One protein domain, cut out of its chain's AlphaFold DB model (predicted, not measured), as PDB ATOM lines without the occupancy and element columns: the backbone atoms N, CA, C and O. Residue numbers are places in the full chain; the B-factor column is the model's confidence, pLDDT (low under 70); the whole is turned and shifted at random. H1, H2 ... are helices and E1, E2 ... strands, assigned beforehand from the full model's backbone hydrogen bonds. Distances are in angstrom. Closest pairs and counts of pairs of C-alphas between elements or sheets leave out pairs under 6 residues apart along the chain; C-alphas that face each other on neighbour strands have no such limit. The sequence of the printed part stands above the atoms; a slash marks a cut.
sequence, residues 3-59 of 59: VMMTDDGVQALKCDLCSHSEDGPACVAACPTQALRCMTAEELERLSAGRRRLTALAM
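This is residues 3 to 59 of the 59 residues of the protein "Electron transport protein hydN" of Raoultella terrigena (UniProt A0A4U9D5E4). What shape does the model make? It is a stretched-out chain with a small two-stranded hairpin, E1 and E2, at one end and a lone straight helix, H2, at the other. Between them, loops wind round through a one-turn helix, H1, and no core gathers the parts together. What is it built of? The printed part has 57 residues, with two named strands and two named helices in the order E1, E2, H1, H2; the sheet has the order E1 - E2 and is antiparallel, and the class is mixed, helices and strands. How spread out is it? It is extended, a rod spanning 56 by 26 by 21 A, with a radius of gyration of the C-alphas of 17.6 A.

How do the first two elements pair? E1, residues 3 to 6, and E2, residues 9 to 13, are antiparallel neighbours and form a hairpin, their directions 138 degrees apart. The C-alphas of Val 3 and Ala 12 face each other at 4.4 A. N 4 and O 11, at 2.9 A, and N 9 and O 6, at 3.0 A, are within hydrogen-bond range. Where do the helices stand? H1, residues 26 to 29, and H2, residues 41 to 57, are apart. E1 is apart from both helices, and E2 is apart from H2. What do the helix backbones show? In H2 every O i to N i+4 pair is within hydrogen-bond range. H1 is too short for such a pair; its one O i to N i+3 pair is within range.

Where do the strands lie? E1 runs from Val 3, with its C-alpha at (-9.726, 13.168, 8.781), to Thr 6, over 9.6 A. E2 runs from Gly 9 to Leu 13, over 12.5 A. Where are the helices? H1 runs from Ala 26, with its C-alpha at (8.631, 2.793, 4.643), to Ala 29, over 5.1 A. H2 runs from Ala 41 to Leu 57, over 24.4 A, and its last C-alpha is at (-12.682, -24.598, -10.883).

How far does it reach? The two C-alphas farthest apart are those of Asp 7 and Met 59, at 55.9 A. Residues 5 to 10, residues 30 to 35 and residues 39 to 59, of which 41 to 57 belong to H2, stand free. Which links are long? The link from E2 to H1, of 12 residues, and that from H1 to H2, of 11, are long, while E1 to E2 is tight. Is anything missing or uncertain? The printed part has no cut, and its mean pLDDT is 95.7; residue 59, the chain's last, is the one printed residue under 70.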
ATOM      1  N   VAL A   3      -9.726  11.716   8.583       96.25
ATOM      2  CA  VAL A   3      -9.726  13.168   8.781       96.25
ATOM      3  C   VAL A   3      -9.300  13.445  10.219       96.25
ATOM      4  O   VAL A   3      -9.763  12.759  11.128       96.25
ATOM      5  N   MET A   4      -8.397  14.401  10.421       96.31
ATOM      6  CA  MET A   4      -7.852  14.752  11.732       96.31
ATOM      7  C   MET A   4      -7.919  16.262  11.960       96.31
ATOM      8  O   MET A   4      -7.784  17.044  11.021       96.31
ATOM      9  N   MET A   5      -8.127  16.661  13.215       96.62
ATOM     10  CA  MET A   5      -7.916  18.041  13.650       96.62
ATOM     11  C   MET A   5      -6.421  18.235  13.905       96.62
ATOM     12  O   MET A   5      -5.822  17.463  14.652       96.62
ATOM     13  N   THR A   6      -5.837  19.247  13.277       94.12
ATOM     14  CA  THR A   6      -4.441  19.673  13.444       94.12
ATOM     15  C   THR A   6      -4.412  21.138  13.874       94.12
ATOM     16  O   THR A   6      -5.452  21.801  13.840       94.12
ATOM     17  N   ASP A   7      -3.240  21.663  14.225       96.00
ATOM     18  CA  ASP A   7      -3.084  23.089  14.550       96.00
ATOM     19  C   ASP A   7      -3.447  24.001  13.357       96.00
ATOM     20  O   ASP A   7      -3.972  25.094  13.550       96.00
ATOM     21  N   ASP A   8      -3.290  23.503  12.123       95.19
ATOM     22  CA  ASP A   8      -3.682  24.183  10.878       95.19
ATOM     23  C   ASP A   8      -5.163  23.959  10.492       95.19
ATOM     24  O   ASP A   8      -5.603  24.324   9.400       95.19
ATOM     25  N   GLY A   9      -5.954  23.331  11.368       97.00
ATOM     26  CA  GLY A   9      -7.366  23.021  11.146       97.00
ATOM     27  C   GLY A   9      -7.629  21.580  10.697       97.00
ATOM     28  O   GLY A   9      -6.887  20.650  11.022       97.00
ATOM     29  N   VAL A  10      -8.751  21.371  10.000       97.12
ATOM     30  CA  VAL A  10      -9.212  20.040   9.565       97.12
ATOM     31  C   VAL A  10      -8.379  19.565   8.374       97.12
ATOM     32  O   VAL A  10      -8.421  20.181   7.311       97.12
ATOM     33  N   GLN A  11      -7.690  18.430   8.510       97.19
ATOM     34  CA  GLN A  11      -6.885  17.839   7.437       97.19
ATOM     35  C   GLN A  11      -7.325  16.418   7.081       97.19
ATOM     36  O   GLN A  11      -7.639  15.602   7.948       97.19
ATOM     37  N   ALA A  12      -7.306  16.104   5.784       96.56
ATOM     38  CA  ALA A  12      -7.538  14.761   5.267       96.56
ATOM     39  C   ALA A  12      -6.203  14.043   5.030       96.56
ATOM     40  O   ALA A  12      -5.391  14.469   4.215       96.56
ATOM     41  N   LEU A  13      -6.009  12.912   5.702       94.81
ATOM     42  CA  LEU A  13      -4.810  12.092   5.602       94.81
ATOM     43  C   LEU A  13      -5.063  10.847   4.748       94.81
ATOM     44  O   LEU A  13      -5.988  10.049   4.980       94.81
ATOM     45  N   LYS A  14      -4.187  10.649   3.764       95.00
ATOM     46  CA  LYS A  14      -4.181   9.498   2.863       95.00
ATOM     47  C   LYS A  14      -2.741   9.033   2.649       95.00
ATOM     48  O   LYS A  14      -1.841   9.853   2.553       95.00
ATOM     49  N   CYS A  15      -2.555   7.715   2.572       95.75
ATOM     50  CA  CYS A  15      -1.280   7.121   2.176       95.75
ATOM     51  C   CYS A  15      -0.895   7.622   0.778       95.75
ATOM     52  O   CYS A  15      -1.684   7.481  -0.160       95.75
ATOM     53  N   ASP A  16       0.301   8.187   0.669       95.75
ATOM     54  CA  ASP A  16       0.908   8.700  -0.560       95.75
ATOM     55  C   ASP A  16       1.890   7.692  -1.185       95.75
ATOM     56  O   ASP A  16       2.617   8.033  -2.110       95.75
ATOM     57  N   LEU A  17       1.938   6.464  -0.655       95.75
ATOM     58  CA  LEU A  17       2.916   5.428  -1.008       95.75
ATOM     59  C   LEU A  17       4.377   5.855  -0.802       95.75
ATOM     60  O   LEU A  17       5.261   5.309  -1.455       95.75
ATOM     61  N   CYS A  18       4.628   6.794   0.117       96.75
ATOM     62  CA  CYS A  18       5.942   7.396   0.312       96.75
ATOM     63  C   CYS A  18       6.512   7.952  -1.003       96.75
ATOM     64  O   CYS A  18       7.688   7.770  -1.287       96.75
ATOM     65  N   SER A  19       5.681   8.624  -1.807       95.88
ATOM     66  CA  SER A  19       6.035   9.165  -3.135       95.88
ATOM     67  C   SER A  19       7.272  10.074  -3.171       95.88
ATOM     68  O   SER A  19       7.833  10.322  -4.234       95.88
ATOM     69  N   HIS A  20       7.694  10.568  -2.011       95.56
ATOM     70  CA  HIS A  20       8.878  11.392  -1.807       95.56
ATOM     71  C   HIS A  20      10.175  10.586  -1.596       95.56
ATOM     72  O   HIS A  20      11.247  11.181  -1.561       95.56
ATOM     73  N   SER A  21      10.093   9.266  -1.404       96.00
ATOM     74  CA  SER A  21      11.219   8.394  -1.063       96.00
ATOM     75  C   SER A  21      11.568   7.457  -2.217       96.00
ATOM     76  O   SER A  21      10.713   6.716  -2.704       96.00
ATOM     77  N   GLU A  22      12.843   7.432  -2.608       94.00
ATOM     78  CA  GLU A  22      13.354   6.495  -3.619       94.00
ATOM     79  C   GLU A  22      13.468   5.058  -3.082       94.00
ATOM     80  O   GLU A  22      13.386   4.103  -3.853       94.00
ATOM     81  N   ASP A  23      13.554   4.889  -1.756       93.50
ATOM     82  CA  ASP A  23      13.587   3.580  -1.086       93.50
ATOM     83  C   ASP A  23      12.208   2.883  -1.061       93.50
ATOM     84  O   ASP A  23      12.074   1.732  -0.633       93.50
ATOM     85  N   GLY A  24      11.160   3.576  -1.520       93.38
ATOM     86  CA  GLY A  24       9.791   3.075  -1.565       93.38
ATOM     87  C   GLY A  24       9.053   3.149  -0.217       93.38
ATOM     88  O   GLY A  24       9.410   3.937   0.663       93.38
ATOM     89  N   PRO A  25       7.967   2.364  -0.041       97.81
ATOM     90  CA  PRO A  25       7.107   2.483   1.133       97.81
ATOM     91  C   PRO A  25       7.802   2.075   2.437       97.81
ATOM     92  O   PRO A  25       8.073   0.895   2.675       97.81
ATOM     93  N   ALA A  26       7.985   3.031   3.349       97.81
ATOM     94  CA  ALA A  26       8.631   2.793   4.643       97.81
ATOM     95  C   ALA A  26       7.917   1.719   5.486       97.81
ATOM     96  O   ALA A  26       8.558   0.937   6.184       97.81
ATOM     97  N   CYS A  27       6.587   1.624   5.388       97.69
ATOM     98  CA  CYS A  27       5.815   0.596   6.090       97.69
ATOM     99  C   CYS A  27       6.119  -0.827   5.598       97.69
ATOM    100  O   CYS A  27       6.046  -1.765   6.388       97.69
ATOM    101  N   VAL A  28       6.486  -0.994   4.321       97.50
ATOM    102  CA  VAL A  28       6.935  -2.281   3.770       97.50
ATOM    103  C   VAL A  28       8.310  -2.624   4.337       97.50
ATOM    104  O   VAL A  28       8.482  -3.721   4.860       97.50
ATOM    105  N   ALA A  29       9.254  -1.675   4.309       97.25
ATOM    106  CA  ALA A  29      10.609  -1.872   4.829       97.25
ATOM    107  C   ALA A  29      10.634  -2.188   6.335       97.25
ATOM    108  O   ALA A  29      11.394  -3.041   6.783       97.25
ATOM    109  N   ALA A  30       9.769  -1.539   7.116       97.75
ATOM    110  CA  ALA A  30       9.684  -1.737   8.560       97.75
ATOM    111  C   ALA A  30       8.937  -3.020   8.978       97.75
ATOM    112  O   ALA A  30       8.912  -3.339  10.165       97.75
ATOM    113  N   CYS A  31       8.289  -3.742   8.054       98.00
ATOM    114  CA  CYS A  31       7.440  -4.883   8.396       98.00
ATOM    115  C   CYS A  31       8.283  -6.114   8.794       98.00
ATOM    116  O   CYS A  31       8.871  -6.756   7.922       98.00
ATOM    117  N   PRO A  32       8.297  -6.528  10.077       97.75
ATOM    118  CA  PRO A  32       9.233  -7.548  10.560       97.75
ATOM    119  C   PRO A  32       8.920  -8.956  10.042       97.75
ATOM    120  O   PRO A  32       9.805  -9.795   9.931       97.75
ATOM    121  N   THR A  33       7.652  -9.226   9.728       98.12
ATOM    122  CA  THR A  33       7.187 -10.522   9.216       98.12
ATOM    123  C   THR A  33       7.114 -10.566   7.696       98.12
ATOM    124  O   THR A  33       6.693 -11.579   7.145       98.12
ATOM    125  N   GLN A  34       7.460  -9.466   7.017       96.69
ATOM    126  CA  GLN A  34       7.320  -9.329   5.565       96.69
ATOM    127  C   GLN A  34       5.875  -9.549   5.076       96.69
ATOM    128  O   GLN A  34       5.637  -9.973   3.947       96.69
ATOM    129  N   ALA A  35       4.888  -9.248   5.926       97.50
ATOM    130  CA  ALA A  35       3.472  -9.361   5.577       97.50
ATOM    131  C   ALA A  35       3.027  -8.317   4.538       97.50
ATOM    132  O   ALA A  35       2.023  -8.511   3.853       97.50
ATOM    133  N   LEU A  36       3.754  -7.203   4.430       96.88
ATOM    134  CA  LEU A  36       3.477  -6.133   3.479       96.88
ATOM    135  C   LEU A  36       4.413  -6.241   2.272       96.88
ATOM    136  O   LEU A  36       5.617  -6.423   2.427       96.88
ATOM    137  N   ARG A  37       3.862  -6.069   1.065       94.62
ATOM    138  CA  ARG A  37       4.613  -5.972  -0.195       94.62
ATOM    139  C   ARG A  37       3.974  -4.906  -1.082       94.62
ATOM    140  O   ARG A  37       2.755  -4.901  -1.248       94.62
ATOM    141  N   CYS A  38       4.792  -4.042  -1.680       94.81
ATOM    142  CA  CYS A  38       4.343  -3.150  -2.748       94.81
ATOM    143  C   CYS A  38       4.294  -3.930  -4.068       94.81
ATOM    144  O   CYS A  38       5.231  -4.667  -4.376       94.81
ATOM    145  N   MET A  39       3.203  -3.806  -4.820       94.81
ATOM    146  CA  MET A  39       2.996  -4.530  -6.076       94.81
ATOM    147  C   MET A  39       2.457  -3.604  -7.158       94.81
ATOM    148  O   MET A  39       1.779  -2.621  -6.853       94.81
ATOM    149  N   THR A  40       2.747  -3.927  -8.415       95.62
ATOM    150  CA  THR A  40       2.200  -3.192  -9.558       95.62
ATOM    151  C   THR A  40       0.725  -3.527  -9.770       95.62
ATOM    152  O   THR A  40       0.207  -4.535  -9.274       95.62
ATOM    153  N   ALA A  41       0.034  -2.694 -10.550       96.06
ATOM    154  CA  ALA A  41      -1.349  -2.956 -10.931       96.06
ATOM    155  C   ALA A  41      -1.483  -4.291 -11.690       96.06
ATOM    156  O   ALA A  41      -2.398  -5.069 -11.428       96.06
ATOM    157  N   GLU A  42      -0.533  -4.612 -12.570       98.12
ATOM    158  CA  GLU A  42      -0.536  -5.852 -13.350       98.12
ATOM    159  C   GLU A  42      -0.311  -7.083 -12.465       98.12
ATOM    160  O   GLU A  42      -0.937  -8.121 -12.681       98.12
ATOM    161  N   GLU A  43       0.583  -6.999 -11.473       97.75
ATOM    162  CA  GLU A  43       0.766  -8.064 -10.479       97.75
ATOM    163  C   GLU A  43      -0.530  -8.328  -9.706       97.75
ATOM    164  O   GLU A  43      -0.941  -9.486  -9.559       97.75
ATOM    165  N   LEU A  44      -1.188  -7.258  -9.253       96.88
ATOM    166  CA  LEU A  44      -2.443  -7.341  -8.519       96.88
ATOM    167  C   LEU A  44      -3.557  -7.963  -9.370       96.88
ATOM    168  O   LEU A  44      -4.268  -8.855  -8.896       96.88
ATOM    169  N   GLU A  45      -3.681  -7.549 -10.632       98.00
ATOM    170  CA  GLU A  45      -4.675  -8.100 -11.553       98.00
ATOM    171  C   GLU A  45      -4.438  -9.577 -11.849       98.00
ATOM    172  O   GLU A  45      -5.378 -10.372 -11.784       98.00
ATOM    173  N   ARG A  46      -3.185  -9.990 -12.083       98.12
ATOM    174  CA  ARG A  46      -2.858 -11.414 -12.262       98.12
ATOM    175  C   ARG A  46      -3.248 -12.237 -11.038       98.12
ATOM    176  O   ARG A  46      -3.866 -13.291 -11.186       98.12
ATOM    177  N   LEU A  47      -2.933 -11.755  -9.834       96.75
ATOM    178  CA  LEU A  47      -3.287 -12.442  -8.592       96.75
ATOM    179  C   LEU A  47      -4.813 -12.529  -8.411       96.75
ATOM    180  O   LEU A  47      -5.347 -13.564  -8.010       96.75
ATOM    181  N   SER A  48      -5.531 -11.449  -8.723       97.25
ATOM    182  CA  SER A  48      -6.995 -11.396  -8.680       97.25
ATOM    183  C   SER A  48      -7.634 -12.363  -9.685       97.25
ATOM    184  O   SER A  48      -8.502 -13.157  -9.320       97.25
ATOM    185  N   ALA A  49      -7.150 -12.377 -10.930       97.44
ATOM    186  CA  ALA A  49      -7.598 -13.294 -11.974       97.44
ATOM    187  C   ALA A  49      -7.329 -14.762 -11.618       97.44
ATOM    188  O   ALA A  49      -8.205 -15.606 -11.805       97.44
ATOM    189  N   GLY A  50      -6.156 -15.059 -11.050       97.81
ATOM    190  CA  GLY A  50      -5.817 -16.392 -10.555       97.81
ATOM    191  C   GLY A  50      -6.796 -16.875  -9.484       97.81
ATOM    192  O   GLY A  50      -7.334 -17.975  -9.601       97.81
ATOM    193  N   ARG A  51      -7.107 -16.025  -8.493       96.62
ATOM    194  CA  ARG A  51      -8.102 -16.331  -7.448       96.62
ATOM    195  C   ARG A  51      -9.483 -16.618  -8.036       96.62
ATOM    196  O   ARG A  51     -10.062 -17.651  -7.720       96.62
ATOM    197  N   ARG A  52      -9.968 -15.764  -8.948       97.12
ATOM    198  CA  ARG A  52     -11.251 -15.974  -9.648       97.12
ATOM    199  C   ARG A  52     -11.288 -17.316 -10.384       97.12
ATOM    200  O   ARG A  52     -12.272 -18.040 -10.279       97.12
ATOM    201  N   ARG A  53     -10.211 -17.663 -11.096       97.62
ATOM    202  CA  ARG A  53     -10.106 -18.932 -11.828       97.62
ATOM    203  C   ARG A  53     -10.144 -20.138 -10.892       97.62
ATOM    204  O   ARG A  53     -10.856 -21.088 -11.185       97.62
ATOM    205  N   LEU A  54      -9.401 -20.107  -9.786       97.00
ATOM    206  CA  LEU A  54      -9.389 -21.204  -8.814       97.00
ATOM    207  C   LEU A  54     -10.774 -21.429  -8.197       97.00
ATOM    208  O   LEU A  54     -11.221 -22.568  -8.137       97.00
ATOM    209  N   THR A  55     -11.475 -20.361  -7.809       96.31
ATOM    210  CA  THR A  55     -12.848 -20.464  -7.290       96.31
ATOM    211  C   THR A  55     -13.808 -21.058  -8.320       96.31
ATOM    212  O   THR A  55     -14.608 -21.913  -7.965       96.31
ATOM    213  N   ALA A  56     -13.703 -20.664  -9.593       95.94
ATOM    214  CA  ALA A  56     -14.547 -21.209 -10.659       95.94
ATOM    215  C   ALA A  56     -14.293 -22.704 -10.936       95.94
ATOM    216  O   ALA A  56     -15.205 -23.405 -11.356       95.94
ATOM    217  N   LEU A  57     -13.065 -23.189 -10.714       95.50
ATOM    218  CA  LEU A  57     -12.682 -24.598 -10.883       95.50
ATOM    219  C   LEU A  57     -12.982 -25.470  -9.653       95.50
ATOM    220  O   LEU A  57     -12.873 -26.687  -9.743       95.50
ATOM    221  N   ALA A  58     -13.297 -24.860  -8.510       90.00
ATOM    222  CA  ALA A  58     -13.630 -25.554  -7.266       90.00
ATOM    223  C   ALA A  58     -15.137 -25.851  -7.124       90.00
ATOM    224  O   ALA A  58     -15.565 -26.287  -6.053       90.00
ATOM    225  N   MET A  59     -15.923 -25.574  -8.173       58.81
ATOM    226  CA  MET A  59     -17.342 -25.924  -8.295       58.81
ATOM    227  C   MET A  59     -17.534 -27.347  -8.811       58.81
ATOM    228  O   MET A  59     -16.774 -27.750  -9.720       58.81
TER     229      MET A  59